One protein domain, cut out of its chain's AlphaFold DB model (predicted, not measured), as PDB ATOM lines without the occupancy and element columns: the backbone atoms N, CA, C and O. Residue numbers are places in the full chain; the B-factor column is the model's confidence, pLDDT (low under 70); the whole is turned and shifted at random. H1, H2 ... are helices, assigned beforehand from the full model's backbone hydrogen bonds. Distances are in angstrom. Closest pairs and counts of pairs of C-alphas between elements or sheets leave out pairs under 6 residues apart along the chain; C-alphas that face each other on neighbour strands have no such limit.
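This is residues 2 to 181 of the 275 residues of an uncharacterized protein of Candidatus Yonathbacteria bacterium RIFCSPHIGHO2_02_FULL_44_14 (UniProt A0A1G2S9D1). One long helix, H3, runs through the middle of a bundle, with H1, H2, H8, H9 and H10 set round it lengthwise. H4 makes a corner with one end of H3, H7 crosses H3 about at right angles, and the small helices H5 and H6 and a long loop, residues 90 to 107, come between H4 and H7 along the chain. The printed part has 180 residues with ten named helices, H1 to H10 in chain order, and no named strand; its class is all helix. It is compact, with a radius of gyration of the C-alphas of 16.8 A, and elongated in outline, spanning 54 by 32 by 31 A.

H3, residues 41 to 66, is the hub and touches seven helices. H10, residues 157 to 181, runs the same way at a shallow tilt of 11 degrees; the closest C-alphas, Ala 42 and Ile 157, are 6.3 A apart. H2, residues 17 to 34, forms a hairpin with H3, whose residues 41 to 51 alone touch it; the C-alphas of Phe 30 and Ser 44 come closest, at 4.9 A. H1, residues 2 to 11, touches H3, closest at the C-alphas of Tyr 11 and Ala 55, 5.6 A. H8, residues 116 to 126, touches H3 at a steep tilt of 40 degrees, with the C-alphas of Val 60 and Phe 122 closest, 6.5 A. H9, residues 130 to 147, forms a hairpin with H8, with the C-alphas of Asn 117 and Lys 137 closest, 5.0 A. H7, residues 108 to 113, is about perpendicular to H3, at 73 degrees, and touches it closest at the C-alphas of Tyr 61 and Ala 108, 5.4 A. H4, residues 68 to 76, and H3 only just touch, with 3 pairs of C-alphas within 8 A, and only at the corner; the C-alphas of Ser 64 and Tyr 71 are closest, 5.2 A. H6, residues 86 to 89, touches H7, with the C-alphas of Leu 89 and Asn 110 closest, 6.4 A, and is close but not clearly touching to H5, residues 79 to 82. Every O i to N i+4 pair is within hydrogen-bond range in H4, but 12 of 14 in H2, 18 of 22 in H3, 13 of 14 in H9 and 19 of 21 in H10; H1 has 1 of 6, H7 0 of 2 and H8 0 of 7, beside 7 of 7, 3 of 3 and 5 of 8 O i to N i+3 pairs, and H5 and H6 are too short.

H3 is 39.6 A long, from C-alpha 41 at (0.171, -56.516, 25.185). H10, 36.9 A, ends at (4.800, -15.057, 18.857), with a kink of 42 degrees near residue 175. H2 is 26.5 A and H9 25.6 A.

The C-alphas of Glu 38 and Asn 99 are farthest apart, at 54.8 A. The printed part has no cut, and the link from H6 to H7 is long. Mean pLDDT of the printed part is 86.8; residue 16, residues 79 to 84 and residues 91 to 106 are under 70.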
ATOM      1  N   LEU A   2      -7.020 -46.955  26.439       77.56
ATOM      2  CA  LEU A   2      -7.035 -46.585  24.998       77.56
ATOM      3  C   LEU A   2      -7.520 -45.144  24.773       77.56
ATOM      4  O   LEU A   2      -6.977 -44.432  23.935       77.56
ATOM      5  N   GLU A   3      -8.530 -44.724  25.536       78.88
ATOM      6  CA  GLU A   3      -9.043 -43.351  25.509       78.88
ATOM      7  C   GLU A   3      -7.963 -42.349  25.928       78.88
ATOM      8  O   GLU A   3      -7.722 -41.395  25.199       78.88
ATOM      9  N   ASP A   4      -7.229 -42.621  27.010       84.00
ATOM     10  CA  ASP A   4      -6.123 -41.760  27.452       84.00
ATOM     11  C   ASP A   4      -4.976 -41.735  26.430       84.00
ATOM     12  O   ASP A   4      -4.417 -40.686  26.126       84.00
ATOM     13  N   ALA A   5      -4.659 -42.882  25.820       93.75
ATOM     14  CA  ALA A   5      -3.615 -42.987  24.804       93.75
ATOM     15  C   ALA A   5      -3.917 -42.162  23.541       93.75
ATOM     16  O   ALA A   5      -2.980 -41.730  22.867       93.75
ATOM     17  N   ARG A   6      -5.198 -41.909  23.217       95.12
ATOM     18  CA  ARG A   6      -5.590 -41.066  22.070       95.12
ATOM     19  C   ARG A   6      -5.147 -39.618  22.219       95.12
ATOM     20  O   ARG A   6      -4.994 -38.943  21.205       95.12
ATOM     21  N   GLU A   7      -4.850 -39.163  23.433       95.50
ATOM     22  CA  GLU A   7      -4.275 -37.838  23.653       95.50
ATOM     23  C   GLU A   7      -2.957 -37.643  22.886       95.50
ATOM     24  O   GLU A   7      -2.581 -36.521  22.582       95.50
ATOM     25  N   ILE A   8      -2.258 -38.702  22.461       97.12
ATOM     26  CA  ILE A   8      -1.068 -38.549  21.612       97.12
ATOM     27  C   ILE A   8      -1.340 -37.744  20.327       97.12
ATOM     28  O   ILE A   8      -0.460 -37.020  19.857       97.12
ATOM     29  N   PHE A   9      -2.557 -37.825  19.777       94.69
ATOM     30  CA  PHE A   9      -2.950 -37.097  18.569       94.69
ATOM     31  C   PHE A   9      -3.016 -35.584  18.771       94.69
ATOM     32  O   PHE A   9      -2.770 -34.845  17.821       94.69
ATOM     33  N   ASP A  10      -3.222 -35.122  20.005       94.19
ATOM     34  CA  ASP A  10      -3.187 -33.701  20.360       94.19
ATOM     35  C   ASP A  10      -1.805 -33.064  20.148       94.19
ATOM     36  O   ASP A  10      -1.690 -31.836  20.077       94.19
ATOM     37  N   TYR A  11      -0.755 -33.888  20.066       95.38
ATOM     38  CA  TYR A  11       0.646 -33.474  19.959       95.38
ATOM     39  C   TYR A  11       1.285 -33.803  18.606       95.38
ATOM     40  O   TYR A  11       2.419 -33.390  18.346       95.38
ATOM     41  N   LEU A  12       0.567 -34.526  17.748       93.50
ATOM     42  CA  LEU A  12       0.942 -34.819  16.366       93.50
ATOM     43  C   LEU A  12       0.407 -33.720  15.433       93.50
ATOM     44  O   LEU A  12      -0.523 -33.011  15.808       93.50
ATOM     45  N   PRO A  13       0.989 -33.520  14.240       89.25
ATOM     46  CA  PRO A  13       0.556 -32.466  13.325       89.25
ATOM     47  C   PRO A  13      -0.882 -32.693  12.841       89.25
ATOM     48  O   PRO A  13      -1.260 -33.820  12.520       89.25
ATOM     49  N   ILE A  14      -1.644 -31.604  12.724       86.06
ATOM     50  CA  ILE A  14      -3.022 -31.585  12.201       86.06
ATOM     51  C   ILE A  14      -3.057 -32.074  10.745       86.06
ATOM     52  O   ILE A  14      -3.899 -32.886  10.382       86.06
ATOM     53  N   GLU A  15      -2.103 -31.614   9.929       77.31
ATOM     54  CA  GLU A  15      -1.951 -31.990   8.519       77.31
ATOM     55  C   GLU A  15      -0.569 -32.629   8.307       77.31
ATOM     56  O   GLU A  15       0.380 -31.956   7.891       77.31
ATOM     57  N   PRO A  16      -0.402 -33.934   8.603       69.50
ATOM     58  CA  PRO A  16       0.909 -34.575   8.572       69.50
ATOM     59  C   PRO A  16       1.476 -34.721   7.156       69.50
ATOM     60  O   PRO A  16       2.613 -35.154   7.006       69.50
ATOM     61  N   GLY A  17       0.694 -34.461   6.104       77.19
ATOM     62  CA  GLY A  17       1.134 -34.614   4.719       77.19
ATOM     63  C   GLY A  17       1.655 -36.027   4.425       77.19
ATOM     64  O   GLY A  17       0.940 -37.020   4.608       77.19
ATOM     65  N   ALA A  18       2.913 -36.130   3.982       73.06
ATOM     66  CA  ALA A  18       3.559 -37.399   3.628       73.06
ATOM     67  C   ALA A  18       3.733 -38.349   4.831       73.06
ATOM     68  O   ALA A  18       3.837 -39.568   4.664       73.06
ATOM     69  N   GLU A  19       3.739 -37.810   6.045       82.19
ATOM     70  CA  GLU A  19       3.938 -38.530   7.295       82.19
ATOM     71  C   GLU A  19       2.649 -39.213   7.809       82.19
ATOM     72  O   GLU A  19       2.707 -40.072   8.693       82.19
ATOM     73  N   SER A  20       1.492 -38.938   7.193       85.94
ATOM     74  CA  SER A  20       0.179 -39.475   7.600       85.94
ATOM     75  C   SER A  20       0.113 -41.005   7.577       85.94
ATOM     76  O   SER A  20      -0.569 -41.634   8.389       85.94
ATOM     77  N   LEU A  21       0.811 -41.647   6.633       88.06
ATOM     78  CA  LEU A  21       0.880 -43.110   6.570       88.06
ATOM     79  C   LEU A  21       1.668 -43.689   7.751       88.06
ATOM     80  O   LEU A  21       1.288 -44.735   8.270       88.06
ATOM     81  N   TYR A  22       2.732 -43.010   8.182       90.69
ATOM     82  CA  TYR A  22       3.568 -43.457   9.293       90.69
ATOM     83  C   TYR A  22       2.810 -43.385  10.622       90.69
ATOM     84  O   TYR A  22       2.782 -44.373  11.352       90.69
ATOM     85  N   ILE A  23       2.108 -42.276  10.882       94.12
ATOM     86  CA  ILE A  23       1.265 -42.124  12.080       94.12
ATOM     87  C   ILE A  23       0.194 -43.219  12.129       94.12
ATOM     88  O   ILE A  23       0.086 -43.927  13.128       94.12
ATOM     89  N   ARG A  24      -0.551 -43.424  11.030       95.31
ATOM     90  CA  ARG A  24      -1.577 -44.481  10.954       95.31
ATOM     91  C   ARG A  24      -0.993 -45.877  11.140       95.31
ATOM     92  O   ARG A  24      -1.622 -46.712  11.780       95.31
ATOM     93  N   HIS A  25       0.192 -46.132  10.588       95.62
ATOM     94  CA  HIS A  25       0.877 -47.408  10.756       95.62
ATOM     95  C   HIS A  25       1.221 -47.679  12.226       95.62
ATOM     96  O   HIS A  25       0.916 -48.759  12.728       95.62
ATOM     97  N   LEU A  26       1.820 -46.706  12.918       97.44
ATOM     98  CA  LEU A  26       2.187 -46.851  14.325       97.44
ATOM     99  C   LEU A  26       0.958 -46.969  15.226       97.44
ATOM    100  O   LEU A  26       0.901 -47.872  16.054       97.44
ATOM    101  N   TRP A  27      -0.040 -46.104  15.044       97.56
ATOM    102  CA  TRP A  27      -1.265 -46.161  15.838       97.56
ATOM    103  C   TRP A  27      -2.030 -47.469  15.622       97.56
ATOM    104  O   TRP A  27      -2.391 -48.127  16.589       97.56
ATOM    105  N   GLY A  28      -2.186 -47.913  14.370       97.31
ATOM    106  CA  GLY A  28      -2.835 -49.192  14.082       97.31
ATOM    107  C   GLY A  28      -2.086 -50.388  14.681       97.31
ATOM    108  O   GLY A  28      -2.711 -51.346  15.128       97.31
ATOM    109  N   ALA A  29      -0.750 -50.333  14.743       97.44
ATOM    110  CA  ALA A  29       0.039 -51.342  15.447       97.44
ATOM    111  C   ALA A  29      -0.181 -51.290  16.968       97.44
ATOM    112  O   ALA A  29      -0.313 -52.339  17.595       97.44
ATOM    113  N   PHE A  30      -0.244 -50.092  17.555       97.25
ATOM    114  CA  PHE A  30      -0.574 -49.903  18.968       97.25
ATOM    115  C   PHE A  30      -1.956 -50.481  19.303       97.25
ATOM    116  O   PHE A  30      -2.042 -51.320  20.196       97.25
ATOM    117  N   GLU A  31      -2.999 -50.121  18.549       96.44
ATOM    118  CA  GLU A  31      -4.369 -50.628  18.735       96.44
ATOM    119  C   GLU A  31      -4.435 -52.156  18.625       96.44
ATOM    120  O   GLU A  31      -4.991 -52.826  19.492       96.44
ATOM    121  N   ALA A  32      -3.798 -52.737  17.607       95.81
ATOM    122  CA  ALA A  32      -3.813 -54.187  17.429       95.81
ATOM    123  C   ALA A  32      -3.124 -54.945  18.581       95.81
ATOM    124  O   ALA A  32      -3.527 -56.062  18.910       95.81
ATOM    125  N   LEU A  33      -2.075 -54.362  19.173       95.38
ATOM    126  CA  LEU A  33      -1.296 -54.977  20.251       95.38
ATOM    127  C   LEU A  33      -1.921 -54.755  21.628       95.38
ATOM    128  O   LEU A  33      -1.895 -55.662  22.457       95.38
ATOM    129  N   ILE A  34      -2.481 -53.573  21.881       93.81
ATOM    130  CA  ILE A  34      -3.023 -53.217  23.195       93.81
ATOM    131  C   ILE A  34      -4.286 -54.028  23.535       93.81
ATOM    132  O   ILE A  34      -4.569 -54.293  24.704       93.81
ATOM    133  N   GLU A  35      -5.008 -54.502  22.519       92.88
ATOM    134  CA  GLU A  35      -6.159 -55.399  22.673       92.88
ATOM    135  C   GLU A  35      -5.774 -56.851  23.008       92.88
ATOM    136  O   GLU A  35      -6.628 -57.621  23.447       92.88
ATOM    137  N   GLN A  36      -4.502 -57.237  22.850       94.56
ATOM    138  CA  GLN A  36      -4.035 -58.591  23.168       94.56
ATOM    139  C   GLN A  36      -3.939 -58.825  24.684       94.56
ATOM    140  O   GLN A  36      -4.020 -57.893  25.487       94.56
ATOM    141  N   GLU A  37      -3.746 -60.084  25.080       91.56
ATOM    142  CA  GLU A  37      -3.426 -60.469  26.459       91.56
ATOM    143  C   GLU A  37      -1.913 -60.385  26.737       91.56
ATOM    144  O   GLU A  37      -1.080 -60.364  25.821       91.56
ATOM    145  N   GLU A  38      -1.537 -60.351  28.016       87.44
ATOM    146  CA  GLU A  38      -0.130 -60.436  28.413       87.44
ATOM    147  C   GLU A  38       0.489 -61.788  28.010       87.44
ATOM    148  O   GLU A  38      -0.190 -62.818  28.054       87.44
ATOM    149  N   PRO A  39       1.782 -61.833  27.636       86.62
ATOM    150  CA  PRO A  39       2.756 -60.731  27.612       86.62
ATOM    151  C   PRO A  39       2.813 -59.977  26.268       86.62
ATOM    152  O   PRO A  39       3.706 -59.161  26.049       86.62
ATOM    153  N   ILE A  40       1.924 -60.289  25.317       91.12
ATOM    154  CA  ILE A  40       1.949 -59.683  23.972       91.12
ATOM    155  C   ILE A  40       1.583 -58.204  24.063       91.12
ATOM    156  O   ILE A  40       2.188 -57.372  23.380       91.12
ATOM    157  N   ARG A  41       0.626 -57.882  24.940       92.12
ATOM    158  CA  ARG A  41       0.171 -56.516  25.185       92.12
ATOM    159  C   ARG A  41       1.324 -55.566  25.514       92.12
ATOM    160  O   ARG A  41       1.353 -54.472  24.953       92.12
ATOM    161  N   ALA A  42       2.306 -55.986  26.317       91.25
ATOM    162  CA  ALA A  42       3.498 -55.194  26.650       91.25
ATOM    163  C   ALA A  42       4.222 -54.615  25.422       91.25
ATOM    164  O   ALA A  42       4.767 -53.512  25.471       91.25
ATOM    165  N   PHE A  43       4.187 -55.311  24.281       92.56
ATOM    166  CA  PHE A  43       4.846 -54.856  23.056       92.56
ATOM    167  C   PHE A  43       4.167 -53.639  22.403       92.56
ATOM    168  O   PHE A  43       4.792 -52.952  21.595       92.56
ATOM    169  N   SER A  44       2.922 -53.322  22.778       94.69
ATOM    170  CA  SER A  44       2.217 -52.106  22.340       94.69
ATOM    171  C   SER A  44       2.969 -50.822  22.713       94.69
ATOM    172  O   SER A  44       2.838 -49.808  22.028       94.69
ATOM    173  N   ILE A  45       3.835 -50.855  23.729       94.25
ATOM    174  CA  ILE A  45       4.566 -49.659  24.141       94.25
ATOM    175  C   ILE A  45       5.572 -49.176  23.094       94.25
ATOM    176  O   ILE A  45       5.908 -47.994  23.056       94.25
ATOM    177  N   LEU A  46       6.038 -50.066  22.214       94.44
ATOM    178  CA  LEU A  46       7.002 -49.722  21.176       94.44
ATOM    179  C   LEU A  46       6.408 -48.792  20.101       94.44
ATOM    180  O   LEU A  46       6.985 -47.726  19.881       94.44
ATOM    181  N   PRO A  47       5.280 -49.116  19.433       96.44
ATOM    182  CA  PRO A  47       4.658 -48.175  18.505       96.44
ATOM    183  C   PRO A  47       4.223 -46.874  19.189       96.44
ATOM    184  O   PRO A  47       4.373 -45.808  18.591       96.44
ATOM    185  N   PHE A  48       3.771 -46.926  20.447       97.12
ATOM    186  CA  PHE A  48       3.417 -45.718  21.197       97.12
ATOM    187  C   PHE A  48       4.636 -44.821  21.467       97.12
ATOM    188  O   PHE A  48       4.596 -43.617  21.224       97.12
ATOM    189  N   HIS A  49       5.761 -45.411  21.873       96.56
ATOM    190  CA  HIS A  49       7.033 -44.704  22.018       96.56
ATOM    191  C   HIS A  49       7.466 -44.026  20.711       96.56
ATOM    192  O   HIS A  49       7.944 -42.895  20.730       96.56
ATOM    193  N   LEU A  50       7.291 -44.691  19.564       96.12
ATOM    194  CA  LEU A  50       7.622 -44.096  18.268       96.12
ATOM    195  C   LEU A  50       6.717 -42.900  17.940       96.12
ATOM    196  O   LEU A  50       7.225 -41.900  17.438       96.12
ATOM    197  N   LEU A  51       5.423 -42.952  18.276       97.56
ATOM    198  CA  LEU A  51       4.525 -41.794  18.159       97.56
ATOM    199  C   LEU A  51       4.969 -40.644  19.071       97.56
ATOM    200  O   LEU A  51       5.022 -39.502  18.621       97.56
ATOM    201  N   PHE A  52       5.356 -40.939  20.314       97.94
ATOM    202  CA  PHE A  52       5.912 -39.952  21.244       97.94
ATOM    203  C   PHE A  52       7.178 -39.285  20.691       97.94
ATOM    204  O   PHE A  52       7.258 -38.057  20.630       97.94
ATOM    205  N   MET A  53       8.149 -40.077  20.225       96.88
ATOM    206  CA  MET A  53       9.369 -39.549  19.608       96.88
ATOM    207  C   MET A  53       9.040 -38.681  18.395       96.88
ATOM    208  O   MET A  53       9.668 -37.642  18.187       96.88
ATOM    209  N   PHE A  54       8.038 -39.077  17.613       95.19
ATOM    210  CA  PHE A  54       7.604 -38.337  16.441       95.19
ATOM    211  C   PHE A  54       6.939 -37.001  16.794       95.19
ATOM    212  O   PHE A  54       7.269 -35.978  16.194       95.19
ATOM    213  N   ALA A  55       6.092 -36.964  17.825       96.62
ATOM    214  CA  ALA A  55       5.535 -35.720  18.357       96.62
ATOM    215  C   ALA A  55       6.650 -34.754  18.800       96.62
ATOM    216  O   ALA A  55       6.653 -33.581  18.420       96.62
ATOM    217  N   VAL A  56       7.665 -35.249  19.515       96.94
ATOM    218  CA  VAL A  56       8.831 -34.445  19.932       96.94
ATOM    219  C   VAL A  56       9.630 -33.940  18.727       96.94
ATOM    220  O   VAL A  56      10.058 -32.783  18.719       96.94
ATOM    221  N   GLN A  57       9.800 -34.764  17.687       93.94
ATOM    222  CA  GLN A  57      10.435 -34.339  16.437       93.94
ATOM    223  C   GLN A  57       9.694 -33.157  15.808       93.94
ATOM    224  O   GLN A  57      10.348 -32.195  15.416       93.94
ATOM    225  N   TYR A  58       8.361 -33.150  15.775       91.81
ATOM    226  CA  TYR A  58       7.618 -31.986  15.279       91.81
ATOM    227  C   TYR A  58       7.840 -30.731  16.118       91.81
ATOM    228  O   TYR A  58       8.046 -29.654  15.558       91.81
ATOM    229  N   LYS A  59       7.880 -30.850  17.449       94.19
ATOM    230  CA  LYS A  59       8.171 -29.701  18.320       94.19
ATOM    231  C   LYS A  59       9.562 -29.134  18.030       94.19
ATOM    232  O   LYS A  59       9.699 -27.935  17.804       94.19
ATOM    233  N   VAL A  60      10.582 -29.986  17.933       94.50
ATOM    234  CA  VAL A  60      11.955 -29.551  17.618       94.50
ATOM    235  C   VAL A  60      12.085 -29.032  16.182       94.50
ATOM    236  O   VAL A  60      12.830 -28.083  15.948       94.50
ATOM    237  N   TYR A  61      11.329 -29.581  15.233       91.31
ATOM    238  CA  TYR A  61      11.255 -29.073  13.862       91.31
ATOM    239  C   TYR A  61      10.674 -27.653  13.816       91.31
ATOM    240  O   TYR A  61      11.180 -26.787  13.109       91.31
ATOM    241  N   ARG A  62       9.656 -27.365  14.633       91.19
ATOM    242  CA  ARG A  62       9.139 -25.999  14.790       91.19
ATOM    243  C   ARG A  62      10.147 -25.072  15.474       91.19
ATOM    244  O   ARG A  62      10.300 -23.930  15.054       91.19
ATOM    245  N   ILE A  63      10.887 -25.551  16.474       92.94
ATOM    246  CA  ILE A  63      11.973 -24.771  17.098       92.94
ATOM    247  C   ILE A  63      13.045 -24.406  16.065       92.94
ATOM    248  O   ILE A  63      13.475 -23.254  16.021       92.94
ATOM    249  N   SER A  64      13.440 -25.352  15.203       90.44
ATOM    250  CA  SER A  64      14.481 -25.122  14.190       90.44
ATOM    251  C   SER A  64      14.151 -24.002  13.213       90.44
ATOM    252  O   SER A  64      15.046 -23.430  12.592       90.44
ATOM    253  N   ALA A  65      12.869 -23.681  13.126       85.06
ATOM    254  CA  ALA A  65      12.326 -22.659  12.280       85.06
ATOM    255  C   ALA A  65      12.194 -21.278  12.894       85.06
ATOM    256  O   ALA A  65      12.632 -20.286  12.320       85.06
ATOM    257  N   TYR A  66      11.521 -21.223  14.039       86.25
ATOM    258  CA  TYR A  66      11.101 -19.970  14.655       86.25
ATOM    259  C   TYR A  66      12.130 -19.457  15.664       86.25
ATOM    260  O   TYR A  66      12.099 -18.288  16.037       86.25
ATOM    261  N   LYS A  67      13.065 -20.316  16.084       90.44
ATOM    262  CA  LYS A  67      14.219 -19.997  16.935       90.44
ATOM    263  C   LYS A  67      15.500 -20.488  16.258       90.44
ATOM    264  O   LYS A  67      16.297 -21.227  16.833       90.44
ATOM    265  N   LYS A  68      15.651 -20.137  14.978       89.31
ATOM    266  CA  LYS A  68      16.671 -20.695  14.083       89.31
ATOM    267  C   LYS A  68      18.092 -20.503  14.606       89.31
ATOM    268  O   LYS A  68      18.883 -21.442  14.556       89.31
ATOM    269  N   GLU A  69      18.432 -19.309  15.075       91.94
ATOM    270  CA  GLU A  69      19.766 -18.997  15.591       91.94
ATOM    271  C   GLU A  69      20.107 -19.885  16.795       91.94
ATOM    272  O   GLU A  69      21.123 -20.581  16.765       91.94
ATOM    273  N   ASP A  70      19.209 -19.949  17.782       95.00
ATOM    274  CA  ASP A  70      19.369 -20.770  18.988       95.00
ATOM    275  C   ASP A  70      19.438 -22.269  18.647       95.00
ATOM    276  O   ASP A  70      20.245 -23.024  19.198       95.00
ATOM    277  N   TYR A  71      18.621 -22.713  17.686       94.31
ATOM    278  CA  TYR A  71      18.652 -24.078  17.169       94.31
ATOM    279  C   TYR A  71      20.000 -24.421  16.537       94.31
ATOM    280  O   TYR A  71      20.565 -25.478  16.830       94.31
ATOM    281  N   LEU A  72      20.527 -23.551  15.674       91.94
ATOM    282  CA  LEU A  72      21.801 -23.773  14.992       91.94
ATOM    283  C   LEU A  72      22.981 -23.726  15.968       91.94
ATOM    284  O   LEU A  72      23.904 -24.532  15.825       91.94
ATOM    285  N   GLU A  73      22.942 -22.844  16.968       93.06
ATOM    286  CA  GLU A  73      23.920 -22.833  18.060       93.06
ATOM    287  C   GLU A  73      23.894 -24.169  18.805       93.06
ATOM    288  O   GLU A  73      24.929 -24.831  18.946       93.06
ATOM    289  N   LYS A  74      22.700 -24.623  19.208       92.88
ATOM    290  CA  LYS A  74      22.539 -25.895  19.911       92.88
ATOM    291  C   LYS A  74      23.025 -27.072  19.072       92.88
ATOM    292  O   LYS A  74      23.786 -27.904  19.572       92.88
ATOM    293  N   LEU A  75      22.637 -27.123  17.802       90.25
ATOM    294  CA  LEU A  75      23.059 -28.151  16.857       90.25
ATOM    295  C   LEU A  75      24.584 -28.173  16.684       90.25
ATOM    296  O   LEU A  75      25.173 -29.251  16.618       90.25
ATOM    297  N   GLY A  76      25.238 -27.007  16.685       87.94
ATOM    298  CA  GLY A  76      26.696 -26.884  16.623       87.94
ATOM    299  C   GLY A  76      27.432 -27.542  17.797       87.94
ATOM    300  O   GLY A  76      28.601 -27.899  17.665       87.94
ATOM    301  N   THR A  77      26.752 -27.772  18.925       86.38
ATOM    302  CA  THR A  77      27.306 -28.517  20.072       86.38
ATOM    303  C   THR A  77      27.184 -30.040  19.927       86.38
ATOM    304  O   THR A  77      27.791 -30.795  20.693       86.38
ATOM    305  N   CYS A  78      26.415 -30.530  18.949       80.44
ATOM    306  CA  CYS A  78      26.200 -31.954  18.725       80.44
ATOM    307  C   CYS A  78      27.320 -32.556  17.865       80.44
ATOM    308  O   CYS A  78      27.522 -32.164  16.722       80.44
ATOM    309  N   ARG A  79      27.985 -33.615  18.351       68.69
ATOM    310  CA  ARG A  79      29.050 -34.317  17.596       68.69
ATOM    311  C   ARG A  79      28.596 -34.893  16.242       68.69
ATOM    312  O   ARG A  79      29.416 -35.077  15.353       68.69
ATOM    313  N   PHE A  80      27.300 -35.174  16.089       65.38
ATOM    314  CA  PHE A  80      26.690 -35.698  14.858       65.38
ATOM    315  C   PHE A  80      26.522 -34.635  13.768       65.38
ATOM    316  O   PHE A  80      26.322 -34.962  12.601       65.38
ATOM    317  N   TYR A  81      26.661 -33.357  14.127       59.84
ATOM    318  CA  TYR A  81      26.660 -32.274  13.156       59.84
ATOM    319  C   TYR A  81      27.799 -32.426  12.140       59.84
ATOM    320  O   TYR A  81      27.620 -32.090  10.981       59.84
ATOM    321  N   ASP A  82      28.936 -33.019  12.507       62.28
ATOM    322  CA  ASP A  82      30.077 -33.174  11.596       62.28
ATOM    323  C   ASP A  82      30.159 -34.561  10.923       62.28
ATOM    324  O   ASP A  82      31.104 -34.836  10.185       62.28
ATOM    325  N   SER A  83      29.160 -35.437  11.100       64.75
ATOM    326  CA  SER A  83      29.162 -36.812  10.564       64.75
ATOM    327  C   SER A  83      28.497 -36.956   9.185       64.75
ATOM    328  O   SER A  83      27.898 -37.987   8.884       64.75
ATOM    329  N   GLY A  84      28.537 -35.912   8.351       65.69
ATOM    330  CA  GLY A  84      27.942 -35.909   7.004       65.69
ATOM    331  C   GLY A  84      26.423 -35.683   6.948       65.69
ATOM    332  O   GLY A  84      25.900 -35.426   5.871       65.69
ATOM    333  N   GLN A  85      25.725 -35.692   8.090       73.31
ATOM    334  CA  GLN A  85      24.293 -35.351   8.210       73.31
ATOM    335  C   GLN A  85      24.049 -33.859   8.498       73.31
ATOM    336  O   GLN A  85      22.913 -33.421   8.667       73.31
ATOM    337  N   LYS A  86      25.128 -33.067   8.528       74.88
ATOM    338  CA  LYS A  86      25.163 -31.636   8.851       74.88
ATOM    339  C   LYS A  86      24.071 -30.835   8.162       74.88
ATOM    340  O   LYS A  86      23.274 -30.175   8.813       74.88
ATOM    341  N   GLU A  87      24.053 -30.899   6.833       78.00
ATOM    342  CA  GLU A  87      23.180 -30.064   6.009       78.00
ATOM    343  C   GLU A  87      21.713 -30.479   6.140       78.00
ATOM    344  O   GLU A  87      20.836 -29.625   6.116       78.00
ATOM    345  N   VAL A  88      21.454 -31.768   6.368       79.56
ATOM    346  CA  VAL A  88      20.107 -32.315   6.581       79.56
ATOM    347  C   VAL A  88      19.548 -31.905   7.949       79.56
ATOM    348  O   VAL A  88      18.344 -31.689   8.084       79.56
ATOM    349  N   LEU A  89      20.425 -31.746   8.946       84.75
ATOM    350  CA  LEU A  89      20.082 -31.312  10.301       84.75
ATOM    351  C   LEU A  89      20.004 -29.788  10.468       84.75
ATOM    352  O   LEU A  89      19.503 -29.331  11.485       84.75
ATOM    353  N   LYS A  90      20.421 -28.973   9.492       82.62
ATOM    354  CA  LYS A  90      20.197 -27.509   9.496       82.62
ATOM    355  C   LYS A  90      18.748 -27.149   9.115       82.62
ATOM    356  O   LYS A  90      18.507 -26.295   8.262       82.62
ATOM    357  N   ILE A  91      17.778 -27.855   9.680       67.25
ATOM    358  CA  ILE A  91      16.402 -27.922   9.167       67.25
ATOM    359  C   ILE A  91      15.650 -26.591   9.311       67.25
ATOM    360  O   ILE A  91      15.768 -25.909  10.322       67.25
ATOM    361  N   ASN A  92      14.850 -26.251   8.298       61.41
ATOM    362  CA  ASN A  92      13.799 -25.218   8.253       61.41
ATOM    363  C   ASN A  92      12.820 -25.670   7.146       61.41
ATOM    364  O   ASN A  92      13.281 -25.991   6.063       61.41
ATOM    365  N   SER A  93      11.509 -25.792   7.326       60.19
ATOM    366  CA  SER A  93      10.584 -24.657   7.346       60.19
ATOM    367  C   SER A  93       9.199 -25.040   7.882       60.19
ATOM    368  O   SER A  93       8.670 -26.101   7.552       60.19
ATOM    369  N   PRO A  94       8.585 -24.091   8.594       54.75
ATOM    370  CA  PRO A  94       7.178 -23.849   8.763       54.75
ATOM    371  C   PRO A  94       6.851 -22.374   8.450       54.75
ATOM    372  O   PRO A  94       5.928 -21.788   9.003       54.75
ATOM    373  N   VAL A  95       7.634 -21.764   7.552       54.94
ATOM    374  CA  VAL A  95       7.284 -20.565   6.780       54.94
ATOM    375  C   VAL A  95       7.916 -20.735   5.401       54.94
ATOM    376  O   VAL A  95       9.060 -21.193   5.298       54.94
ATOM    377  N   ALA A  96       7.180 -20.421   4.340       55.69
ATOM    378  CA  ALA A  96       7.753 -20.358   3.005       55.69
ATOM    379  C   ALA A  96       8.888 -19.321   2.954       55.69
ATOM    380  O   ALA A  96       8.920 -18.378   3.750       55.69
ATOM    381  N   ASP A  97       9.838 -19.462   2.025       53.28
ATOM    382  CA  ASP A  97      10.726 -18.330   1.759       53.28
ATOM    383  C   ASP A  97       9.903 -17.107   1.304       53.28
ATOM    384  O   ASP A  97       8.714 -17.198   1.004       53.28
ATOM    385  N   LYS A  98      10.536 -15.937   1.218       50.66
ATOM    386  CA  LYS A  98       9.896 -14.690   0.756       50.66
ATOM    387  C   LYS A  98       9.186 -14.779  -0.613       50.66
ATOM    388  O   LYS A  98       8.548 -13.811  -1.007       50.66
ATOM    389  N   ASN A  99       9.347 -15.881  -1.351       51.50
ATOM    390  CA  ASN A  99       8.731 -16.143  -2.646       51.50
ATOM    391  C   ASN A  99       7.709 -17.299  -2.600       51.50
ATOM    392  O   ASN A  99       7.301 -17.770  -3.659       51.50
ATOM    393  N   GLY A 100       7.330 -17.797  -1.420       53.62
ATOM    394  CA  GLY A 100       6.351 -18.878  -1.293       53.62
ATOM    395  C   GLY A 100       6.926 -20.293  -1.456       53.62
ATOM    396  O   GLY A 100       6.164 -21.256  -1.443       53.62
ATOM    397  N   ASN A 101       8.249 -20.475  -1.573       52.81
ATOM    398  CA  ASN A 101       8.815 -21.816  -1.755       52.81
ATOM    399  C   ASN A 101       9.008 -22.540  -0.417       52.81
ATOM    400  O   ASN A 101       9.720 -22.061   0.470       52.81
ATOM    401  N   ILE A 102       8.454 -23.748  -0.317       55.06
ATOM    402  CA  ILE A 102       8.772 -24.720   0.733       55.06
ATOM    403  C   ILE A 102       9.880 -25.629   0.196       55.06
ATOM    404  O   ILE A 102       9.725 -26.267  -0.848       55.06
ATOM    405  N   ALA A 103      11.015 -25.708   0.891       53.38
ATOM    406  CA  ALA A 103      12.073 -26.638   0.512       53.38
ATOM    407  C   ALA A 103      11.592 -28.086   0.727       53.38
ATOM    408  O   ALA A 103      11.485 -28.547   1.862       53.38
ATOM    409  N   SER A 104      11.344 -28.823  -0.362       51.47
ATOM    410  CA  SER A 104      10.829 -30.208  -0.360       51.47
ATOM    411  C   SER A 104      11.717 -31.240   0.355       51.47
ATOM    412  O   SER A 104      11.327 -32.396   0.509       51.47
ATOM    413  N   SER A 105      12.915 -30.842   0.787       55.38
ATOM    414  CA  SER A 105      13.888 -31.671   1.502       55.38
ATOM    415  C   SER A 105      13.813 -31.563   3.032       55.38
ATOM    416  O   SER A 105      14.521 -32.304   3.721       55.38
ATOM    417  N   CYS A 106      12.993 -30.662   3.583       65.31
ATOM    418  CA  CYS A 106      12.902 -30.431   5.024       65.31
ATOM    419  C   CYS A 106      11.668 -31.120   5.617       65.31
ATOM    420  O   CYS A 106      10.537 -30.816   5.261       65.31
ATOM    421  N   SER A 107      11.904 -32.082   6.511       77.31
ATOM    422  CA  SER A 107      10.867 -32.841   7.218       77.31
ATOM    423  C   SER A 107      11.307 -33.076   8.658       77.31
ATOM    424  O   SER A 107      12.501 -33.260   8.918       77.31
ATOM    425  N   ALA A 108      10.348 -33.145   9.585       82.69
ATOM    426  CA  ALA A 108      10.596 -33.535  10.973       82.69
ATOM    427  C   ALA A 108      11.324 -34.893  11.076       82.69
ATOM    428  O   ALA A 108      12.131 -35.091  11.983       82.69
ATOM    429  N   ARG A 109      11.154 -35.788  10.088       83.75
ATOM    430  CA  ARG A 109      11.862 -37.080  10.006       83.75
ATOM    431  C   ARG A 109      13.381 -36.947   9.942       83.75
ATOM    432  O   ARG A 109      14.080 -37.861  10.375       83.75
ATOM    433  N   ASN A 110      13.910 -35.825   9.456       85.88
ATOM    434  CA  ASN A 110      15.353 -35.580   9.428       85.88
ATOM    435  C   ASN A 110      15.948 -35.537  10.848       85.88
ATOM    436  O   ASN A 110      17.121 -35.848  11.039       85.88
ATOM    437  N   LEU A 111      15.144 -35.237  11.873       88.69
ATOM    438  CA  LEU A 111      15.590 -35.285  13.268       88.69
ATOM    439  C   LEU A 111      15.855 -36.710  13.769       88.69
ATOM    440  O   LEU A 111      16.507 -36.861  14.797       88.69
ATOM    441  N   SER A 112      15.437 -37.751  13.039       87.31
ATOM    442  CA  SER A 112      15.804 -39.143  13.346       87.31
ATOM    443  C   SER A 112      17.305 -39.430  13.201       87.31
ATOM    444  O   SER A 112      17.787 -40.429  13.728       87.31
ATOM    445  N   PHE A 113      18.065 -38.553  12.532       85.56
ATOM    446  CA  PHE A 113      19.528 -38.647  12.491       85.56
ATOM    447  C   PHE A 113      20.197 -38.214  13.804       85.56
ATOM    448  O   PHE A 113      21.379 -38.498  14.011       85.56
ATOM    449  N   LEU A 114      19.471 -37.529  14.694       87.75
ATOM    450  CA  LEU A 114      19.938 -37.271  16.050       87.75
ATOM    451  C   LEU A 114      19.741 -38.529  16.907       87.75
ATOM    452  O   LEU A 114      18.734 -39.220  16.758       87.75
ATOM    453  N   PRO A 115      20.646 -38.812  17.858       88.19
ATOM    454  CA  PRO A 115      20.373 -39.823  18.869       88.19
ATOM    455  C   PRO A 115      19.075 -39.500  19.611       88.19
ATOM    456  O   PRO A 115      18.860 -38.348  19.995       88.19
ATOM    457  N   GLU A 116      18.255 -40.520  19.864       89.19
ATOM    458  CA  GLU A 116      16.927 -40.356  20.469       89.19
ATOM    459  C   GLU A 116      16.971 -39.557  21.778       89.19
ATOM    460  O   GLU A 116      16.196 -38.632  21.962       89.19
ATOM    461  N   ASN A 117      17.941 -39.815  22.659       89.81
ATOM    462  CA  ASN A 117      18.066 -39.074  23.917       89.81
ATOM    463  C   ASN A 117      18.588 -37.630  23.758       89.81
ATOM    464  O   ASN A 117      18.464 -36.820  24.677       89.81
ATOM    465  N   ARG A 118      19.194 -37.284  22.619       90.75
ATOM    466  CA  ARG A 118      19.756 -35.949  22.366       90.75
ATOM    467  C   ARG A 118      18.745 -34.976  21.794       90.75
ATOM    468  O   ARG A 118      18.948 -33.774  21.946       90.75
ATOM    469  N   ILE A 119      17.660 -35.456  21.191       94.25
ATOM    470  CA  ILE A 119      16.636 -34.568  20.636       94.25
ATOM    471  C   ILE A 119      16.016 -33.665  21.716       94.25
ATOM    472  O   ILE A 119      15.811 -32.478  21.482       94.25
ATOM    473  N   PHE A 120      15.833 -34.182  22.934       97.06
ATOM    474  CA  PHE A 120      15.252 -33.434  24.054       97.06
ATOM    475  C   PHE A 120      16.119 -32.262  24.513       97.06
ATOM    476  O   PHE A 120      15.602 -31.298  25.069       97.06
ATOM    477  N   ASP A 121      17.430 -32.291  24.249       95.94
ATOM    478  CA  ASP A 121      18.311 -31.188  24.629       95.94
ATOM    479  C   ASP A 121      17.949 -29.878  23.895       95.94
ATOM    480  O   ASP A 121      18.300 -28.805  24.392       95.94
ATOM    481  N   PHE A 122      17.256 -29.955  22.749       96.69
ATOM    482  CA  PHE A 122      16.757 -28.799  21.993       96.69
ATOM    483  C   PHE A 122      15.551 -28.121  22.653       96.69
ATOM    484  O   PHE A 122      15.325 -26.937  22.423       96.69
ATOM    485  N   LEU A 123      14.818 -28.817  23.527       97.81
ATOM    486  CA  LEU A 123      13.666 -28.247  24.234       97.81
ATOM    487  C   LEU A 123      14.072 -27.145  25.228       97.81
ATOM    488  O   LEU A 123      13.245 -26.328  25.620       97.81
ATOM    489  N   ARG A 124      15.361 -27.039  25.580       97.31
ATOM    490  CA  ARG A 124      15.877 -25.902  26.362       97.31
ATOM    491  C   ARG A 124      15.717 -24.559  25.650       97.31
ATOM    492  O   ARG A 124      15.630 -23.544  26.324       97.31
ATOM    493  N   ILE A 125      15.651 -24.549  24.316       97.12
ATOM    494  CA  ILE A 125      15.471 -23.322  23.519       97.12
ATOM    495  C   ILE A 125      14.120 -22.657  23.827       97.12
ATOM    496  O   ILE A 125      14.002 -21.438  23.785       97.12
ATOM    497  N   ILE A 126      13.112 -23.455  24.185       96.00
ATOM    498  CA  ILE A 126      11.788 -22.984  24.613       96.00
ATOM    499  C   ILE A 126      11.646 -22.970  26.145       96.00
ATOM    500  O   ILE A 126      10.537 -22.981  26.662       96.00
ATOM    501  N   ASN A 127      12.760 -22.968  26.883       96.50
ATOM    502  CA  ASN A 127      12.795 -22.968  28.350       96.50
ATOM    503  C   ASN A 127      12.139 -24.193  29.019       96.50
ATOM    504  O   ASN A 127      11.657 -24.095  30.146       96.50
ATOM    505  N   CYS A 128      12.135 -25.356  28.358       97.69
ATOM    506  CA  CYS A 128      11.757 -26.607  29.017       97.69
ATOM    507  C   CYS A 128      12.785 -26.962  30.101       97.69
ATOM    508  O   CYS A 128      13.996 -26.893  29.865       97.69
ATOM    509  N   ASP A 129      12.301 -27.308  31.294       97.00
ATOM    510  CA  ASP A 129      13.139 -27.531  32.463       97.00
ATOM    511  C   ASP A 129      13.932 -28.849  32.380       97.00
ATOM    512  O   ASP A 129      13.528 -29.823  31.736       97.00
ATOM    513  N   ASP A 130      15.074 -28.895  33.069       97.19
ATOM    514  CA  ASP A 130      15.947 -30.070  33.050       97.19
ATOM    515  C   ASP A 130      15.281 -31.317  33.661       97.19
ATOM    516  O   ASP A 130      15.620 -32.426  33.263       97.19
ATOM    517  N   ILE A 131      14.316 -31.181  34.581       97.44
ATOM    518  CA  ILE A 131      13.633 -32.342  35.177       97.44
ATOM    519  C   ILE A 131      12.782 -33.034  34.108       97.44
ATOM    520  O   ILE A 131      12.866 -34.253  33.954       97.44
ATOM    521  N   THR A 132      12.010 -32.267  33.336       98.06
ATOM    522  CA  THR A 132      11.218 -32.777  32.207       98.06
ATOM    523  C   THR A 132      12.113 -33.416  31.143       98.06
ATOM    524  O   THR A 132      11.836 -34.525  30.679       98.06
ATOM    525  N   ILE A 133      13.229 -32.767  30.797       98.06
ATOM    526  CA  ILE A 133      14.182 -33.280  29.800       98.06
ATOM    527  C   ILE A 133      14.814 -34.601  30.254       98.06
ATOM    528  O   ILE A 133      14.900 -35.543  29.463       98.06
ATOM    529  N   GLU A 134      15.261 -34.698  31.506       97.81
ATOM    530  CA  GLU A 134      15.890 -35.922  32.009       97.81
ATOM    531  C   GLU A 134      14.879 -37.068  32.150       97.81
ATOM    532  O   GLU A 134      15.206 -38.201  31.797       97.81
ATOM    533  N   LYS A 135      13.625 -36.790  32.535       97.56
ATOM    534  CA  LYS A 135      12.540 -37.788  32.479       97.56
ATOM    535  C   LYS A 135      12.327 -38.323  31.060       97.56
ATOM    536  O   LYS A 135      12.223 -39.529  30.867       97.56
ATOM    537  N   ALA A 136      12.333 -37.454  30.049       97.62
ATOM    538  CA  ALA A 136      12.173 -37.873  28.655       97.62
ATOM    539  C   ALA A 136      13.303 -38.786  28.174       97.62
ATOM    540  O   ALA A 136      13.062 -39.798  27.509       97.62
ATOM    541  N   LYS A 137      14.541 -38.476  28.567       97.31
ATOM    542  CA  LYS A 137      15.697 -39.335  28.290       97.31
ATOM    543  C   LYS A 137      15.583 -40.688  28.983       97.31
ATOM    544  O   LYS A 137      15.880 -41.700  28.353       97.31
ATOM    545  N   GLN A 138      15.110 -40.720  30.229       95.88
ATOM    546  CA  GLN A 138      14.875 -41.969  30.954       95.88
ATOM    547  C   GLN A 138      13.868 -42.865  30.227       95.88
ATOM    548  O   GLN A 138      14.100 -44.066  30.141       95.88
ATOM    549  N   LEU A 139      12.808 -42.318  29.622       95.31
ATOM    550  CA  LEU A 139      11.862 -43.127  28.841       95.31
ATOM    551  C   LEU A 139      12.504 -43.781  27.607       95.31
ATOM    552  O   LEU A 139      12.181 -44.923  27.280       95.31
ATOM    553  N   VAL A 140      13.449 -43.104  26.943       93.94
ATOM    554  CA  VAL A 140      14.243 -43.707  25.855       93.94
ATOM    555  C   VAL A 140      15.121 -44.841  26.383       93.94
ATOM    556  O   VAL A 140      15.175 -45.914  25.781       93.94
ATOM    557  N   GLU A 141      15.800 -44.623  27.510       91.31
ATOM    558  CA  GLU A 141      16.659 -45.638  28.131       91.31
ATOM    559  C   GLU A 141      15.855 -46.868  28.556       91.31
ATOM    560  O   GLU A 141      16.229 -47.995  28.225       91.31
ATOM    561  N   ILE A 142      14.711 -46.651  29.206       89.38
ATOM    562  CA  ILE A 142      13.787 -47.701  29.631       89.38
ATOM    563  C   ILE A 142      13.248 -48.461  28.419       89.38
ATOM    564  O   ILE A 142      13.336 -49.688  28.397       89.38
ATOM    565  N   ARG A 143      12.808 -47.775  27.353       89.06
ATOM    566  CA  ARG A 143      12.426 -48.446  26.099       89.06
ATOM    567  C   ARG A 143      13.562 -49.312  25.561       89.06
ATOM    568  O   ARG A 143      13.318 -50.425  25.092       89.06
ATOM    569  N   GLY A 144      14.800 -48.823  25.620       82.44
ATOM    570  CA  GLY A 144      15.990 -49.581  25.238       82.44
ATOM    571  C   GLY A 144      16.115 -50.905  25.995       82.44
ATOM    572  O   GLY A 144      16.513 -51.912  25.410       82.44
ATOM    573  N   THR A 145      15.694 -50.950  27.263       83.06
ATOM    574  CA  THR A 145      15.710 -52.188  28.052       83.06
ATOM    575  C   THR A 145      14.750 -53.258  27.541       83.06
ATOM    576  O   THR A 145      15.062 -54.420  27.753       83.06
ATOM    577  N   TYR A 146      13.673 -52.918  26.828       80.38
ATOM    578  CA  TYR A 146      12.712 -53.891  26.273       80.38
ATOM    579  C   TYR A 146      12.897 -54.132  24.767       80.38
ATOM    580  O   TYR A 146      12.480 -55.152  24.229       80.38
ATOM    581  N   ALA A 147      13.529 -53.193  24.056       73.12
ATOM    582  CA  ALA A 147      13.759 -53.296  22.614       73.12
ATOM    583  C   ALA A 147      14.927 -54.229  22.243       73.12
ATOM    584  O   ALA A 147      15.059 -54.642  21.089       73.12
ATOM    585  N   HIS A 148      15.804 -54.541  23.199       77.00
ATOM    586  CA  HIS A 148      16.918 -55.463  23.002       77.00
ATOM    587  C   HIS A 148      16.525 -56.901  23.358       77.00
ATOM    588  O   HIS A 148      15.692 -57.136  24.223       77.00
ATOM    589  N   ALA A 149      17.174 -57.885  22.726       76.25
ATOM    590  CA  ALA A 149      16.962 -59.312  22.989       76.25
ATOM    591  C   ALA A 149      17.580 -59.760  24.335       76.25
ATOM    592  O   ALA A 149      18.430 -60.648  24.377       76.25
ATOM    593  N   ASN A 150      17.195 -59.103  25.430       79.94
ATOM    594  CA  ASN A 150      17.661 -59.354  26.795       79.94
ATOM    595  C   ASN A 150      16.602 -60.045  27.677       79.94
ATOM    596  O   ASN A 150      16.920 -60.428  28.798       79.94
ATOM    597  N   GLY A 151      15.385 -60.244  27.156       77.88
ATOM    598  CA  GLY A 151      14.296 -60.953  27.832       77.88
ATOM    599  C   GLY A 151      13.395 -60.080  28.709       77.88
ATOM    600  O   GLY A 151      12.476 -60.623  29.315       77.88
ATOM    601  N   ASN A 152      13.623 -58.765  28.771       84.12
ATOM    602  CA  ASN A 152      12.760 -57.855  29.520       84.12
ATOM    603  C   ASN A 152      11.512 -57.483  28.706       84.12
ATOM    604  O   ASN A 152      11.586 -57.292  27.491       84.12
ATOM    605  N   ILE A 153      10.390 -57.303  29.398       83.88
ATOM    606  CA  ILE A 153       9.129 -56.785  28.854       83.88
ATOM    607  C   ILE A 153       8.634 -55.639  29.740       83.88
ATOM    608  O   ILE A 153       9.005 -55.574  30.910       83.88
ATOM    609  N   GLU A 154       7.834 -54.730  29.179       84.69
ATOM    610  CA  GLU A 154       7.163 -53.698  29.977       84.69
ATOM    611  C   GLU A 154       6.101 -54.357  30.862       84.69
ATOM    612  O   GLU A 154       5.334 -55.197  30.394       84.69
ATOM    613  N   GLU A 155       6.084 -53.988  32.138       82.06
ATOM    614  CA  GLU A 155       5.183 -54.571  33.136       82.06
ATOM    615  C   GLU A 155       3.969 -53.670  33.390       82.06
ATOM    616  O   GLU A 155       2.906 -54.176  33.745       82.06
ATOM    617  N   ASP A 156       4.103 -52.353  33.174       89.12
ATOM    618  CA  ASP A 156       3.022 -51.387  33.386       89.12
ATOM    619  C   ASP A 156       2.894 -50.403  32.213       89.12
ATOM    620  O   ASP A 156       3.495 -49.327  32.152       89.12
ATOM    621  N   ILE A 157       2.078 -50.807  31.242       91.56
ATOM    622  CA  ILE A 157       1.847 -50.062  30.002       91.56
ATOM    623  C   ILE A 157       1.099 -48.756  30.272       91.56
ATOM    624  O   ILE A 157       1.379 -47.744  29.631       91.56
ATOM    625  N   GLU A 158       0.144 -48.765  31.201       92.06
ATOM    626  CA  GLU A 158      -0.693 -47.600  31.485       92.06
ATOM    627  C   GLU A 158       0.116 -46.502  32.172       92.06
ATOM    628  O   GLU A 158       0.049 -45.341  31.757       92.06
ATOM    629  N   VAL A 159       0.951 -46.864  33.151       93.31
ATOM    630  CA  VAL A 159       1.912 -45.927  33.746       93.31
ATOM    631  C   VAL A 159       2.834 -45.367  32.669       93.31
ATOM    632  O   VAL A 159       3.000 -44.150  32.585       93.31
ATOM    633  N   ARG A 160       3.369 -46.217  31.786       94.44
ATOM    634  CA  ARG A 160       4.300 -45.756  30.752       94.44
ATOM    635  C   ARG A 160       3.656 -44.802  29.742       94.44
ATOM    636  O   ARG A 160       4.269 -43.802  29.373       94.44
ATOM    637  N   ILE A 161       2.435 -45.089  29.288       96.31
ATOM    638  CA  ILE A 161       1.672 -44.193  28.401       96.31
ATOM    639  C   ILE A 161       1.478 -42.834  29.075       96.31
ATOM    640  O   ILE A 161       1.734 -41.801  28.453       96.31
ATOM    641  N   ASN A 162       1.091 -42.831  30.351       96.56
ATOM    642  CA  ASN A 162       0.896 -41.597  31.103       96.56
ATOM    643  C   ASN A 162       2.187 -40.784  31.231       96.56
ATOM    644  O   ASN A 162       2.152 -39.578  31.010       96.56
ATOM    645  N   GLU A 163       3.332 -41.415  31.496       97.19
ATOM    646  CA  GLU A 163       4.623 -40.717  31.558       97.19
ATOM    647  C   GLU A 163       5.000 -40.051  30.223       97.19
ATOM    648  O   GLU A 163       5.485 -38.917  30.214       97.19
ATOM    649  N   TYR A 164       4.747 -40.708  29.082       98.06
ATOM    650  CA  TYR A 164       4.953 -40.089  27.766       98.06
ATOM    651  C   TYR A 164       4.063 -38.854  27.574       98.06
ATOM    652  O   TYR A 164       4.544 -37.805  27.135       98.06
ATOM    653  N   LEU A 165       2.776 -38.964  27.912       98.25
ATOM    654  CA  LEU A 165       1.812 -37.870  27.771       98.25
ATOM    655  C   LEU A 165       2.114 -36.712  28.728       98.25
ATOM    656  O   LEU A 165       2.036 -35.555  28.324       98.25
ATOM    657  N   GLU A 166       2.529 -36.986  29.965       97.94
ATOM    658  CA  GLU A 166       2.951 -35.960  30.925       97.94
ATOM    659  C   GLU A 166       4.088 -35.093  30.382       97.94
ATOM    660  O   GLU A 166       4.060 -33.869  30.523       97.94
ATOM    661  N   ILE A 167       5.062 -35.708  29.713       98.38
ATOM    662  CA  ILE A 167       6.163 -34.976  29.088       98.38
ATOM    663  C   ILE A 167       5.651 -34.119  27.934       98.38
ATOM    664  O   ILE A 167       6.032 -32.955  27.834       98.38
ATOM    665  N   LEU A 168       4.769 -34.646  27.081       98.44
ATOM    666  CA  LEU A 168       4.194 -33.871  25.978       98.44
ATOM    667  C   LEU A 168       3.357 -32.686  26.478       98.44
ATOM    668  O   LEU A 168       3.490 -31.584  25.943       98.44
ATOM    669  N   ARG A 169       2.573 -32.868  27.550       97.56
ATOM    670  CA  ARG A 169       1.853 -31.785  28.242       97.56
ATOM    671  C   ARG A 169       2.816 -30.713  28.751       97.56
ATOM    672  O   ARG A 169       2.601 -29.534  28.485       97.56
ATOM    673  N   ALA A 170       3.885 -31.109  29.443       98.06
ATOM    674  CA  ALA A 170       4.884 -30.176  29.969       98.06
ATOM    675  C   ALA A 170       5.595 -29.405  28.846       98.06
ATOM    676  O   ALA A 170       5.713 -28.183  28.908       98.06
ATOM    677  N   VAL A 171       5.996 -30.100  27.778       97.94
ATOM    678  CA  VAL A 171       6.600 -29.478  26.593       97.94
ATOM    679  C   VAL A 171       5.632 -28.504  25.926       97.94
ATOM    680  O   VAL A 171       6.056 -27.422  25.530       97.94
ATOM    681  N   GLN A 172       4.339 -28.829  25.833       95.69
ATOM    682  CA  GLN A 172       3.345 -27.921  25.257       95.69
ATOM    683  C   GLN A 172       3.258 -26.593  26.010       95.69
ATOM    684  O   GLN A 172       3.176 -25.549  25.372       95.69
ATOM    685  N   LEU A 173       3.332 -26.602  27.345       95.31
ATOM    686  CA  LEU A 173       3.317 -25.363  28.133       95.31
ATOM    687  C   LEU A 173       4.483 -24.435  27.765       95.31
ATOM    688  O   LEU A 173       4.310 -23.221  27.690       95.31
ATOM    689  N   CYS A 174       5.652 -25.005  27.470       96.06
ATOM    690  CA  CYS A 174       6.825 -24.264  27.002       96.06
ATOM    691  C   CYS A 174       6.659 -23.717  25.572       96.06
ATOM    692  O   CYS A 174       7.311 -22.744  25.197       96.06
ATOM    693  N   MET A 175       5.782 -24.317  24.762       93.19
ATOM    694  CA  MET A 175       5.537 -23.893  23.381       93.19
ATOM    695  C   MET A 175       4.627 -22.665  23.286       93.19
ATOM    696  O   MET A 175       4.676 -21.991  22.262       93.19
ATOM    697  N   ILE A 176       3.842 -22.341  24.323       89.75
ATOM    698  CA  ILE A 176       2.820 -21.275  24.302       89.75
ATOM    699  C   ILE A 176       3.394 -19.929  23.848       89.75
ATOM    700  O   ILE A 176       2.827 -19.277  22.972       89.75
ATOM    701  N   GLU A 177       4.528 -19.502  24.414       88.12
ATOM    702  CA  GLU A 177       5.162 -18.229  24.039       88.12
ATOM    703  C   GLU A 177       5.526 -18.219  22.551       88.12
ATOM    704  O   GLU A 177       5.210 -17.270  21.833       88.12
ATOM    705  N   MET A 178       6.133 -19.309  22.073       87.88
ATOM    706  CA  MET A 178       6.476 -19.453  20.666       87.88
ATOM    707  C   MET A 178       5.211 -19.459  19.801       87.88
ATOM    708  O   MET A 178       5.146 -18.692  18.850       87.88
ATOM    709  N   ASN A 179       4.186 -20.242  20.148       87.69
ATOM    710  CA  ASN A 179       2.914 -20.322  19.421       87.69
ATOM    711  C   ASN A 179       2.253 -18.942  19.276       87.69
ATOM    712  O   ASN A 179       1.871 -18.568  18.170       87.69
ATOM    713  N   ASN A 180       2.222 -18.154  20.354       79.62
ATOM    714  CA  ASN A 180       1.691 -16.791  20.348       79.62
ATOM    715  C   ASN A 180       2.550 -15.816  19.530       79.62
ATOM    716  O   ASN A 180       2.015 -14.952  18.845       79.62
ATOM    717  N   SER A 181       3.880 -15.938  19.595       72.38
ATOM    718  CA  SER A 181       4.800 -15.057  18.857       72.38
ATOM    719  C   SER A 181       4.819 -15.315  17.351       72.38
ATOM    720  O   SER A 181       5.214 -14.450  16.574       72.38
TER     721      SER A 181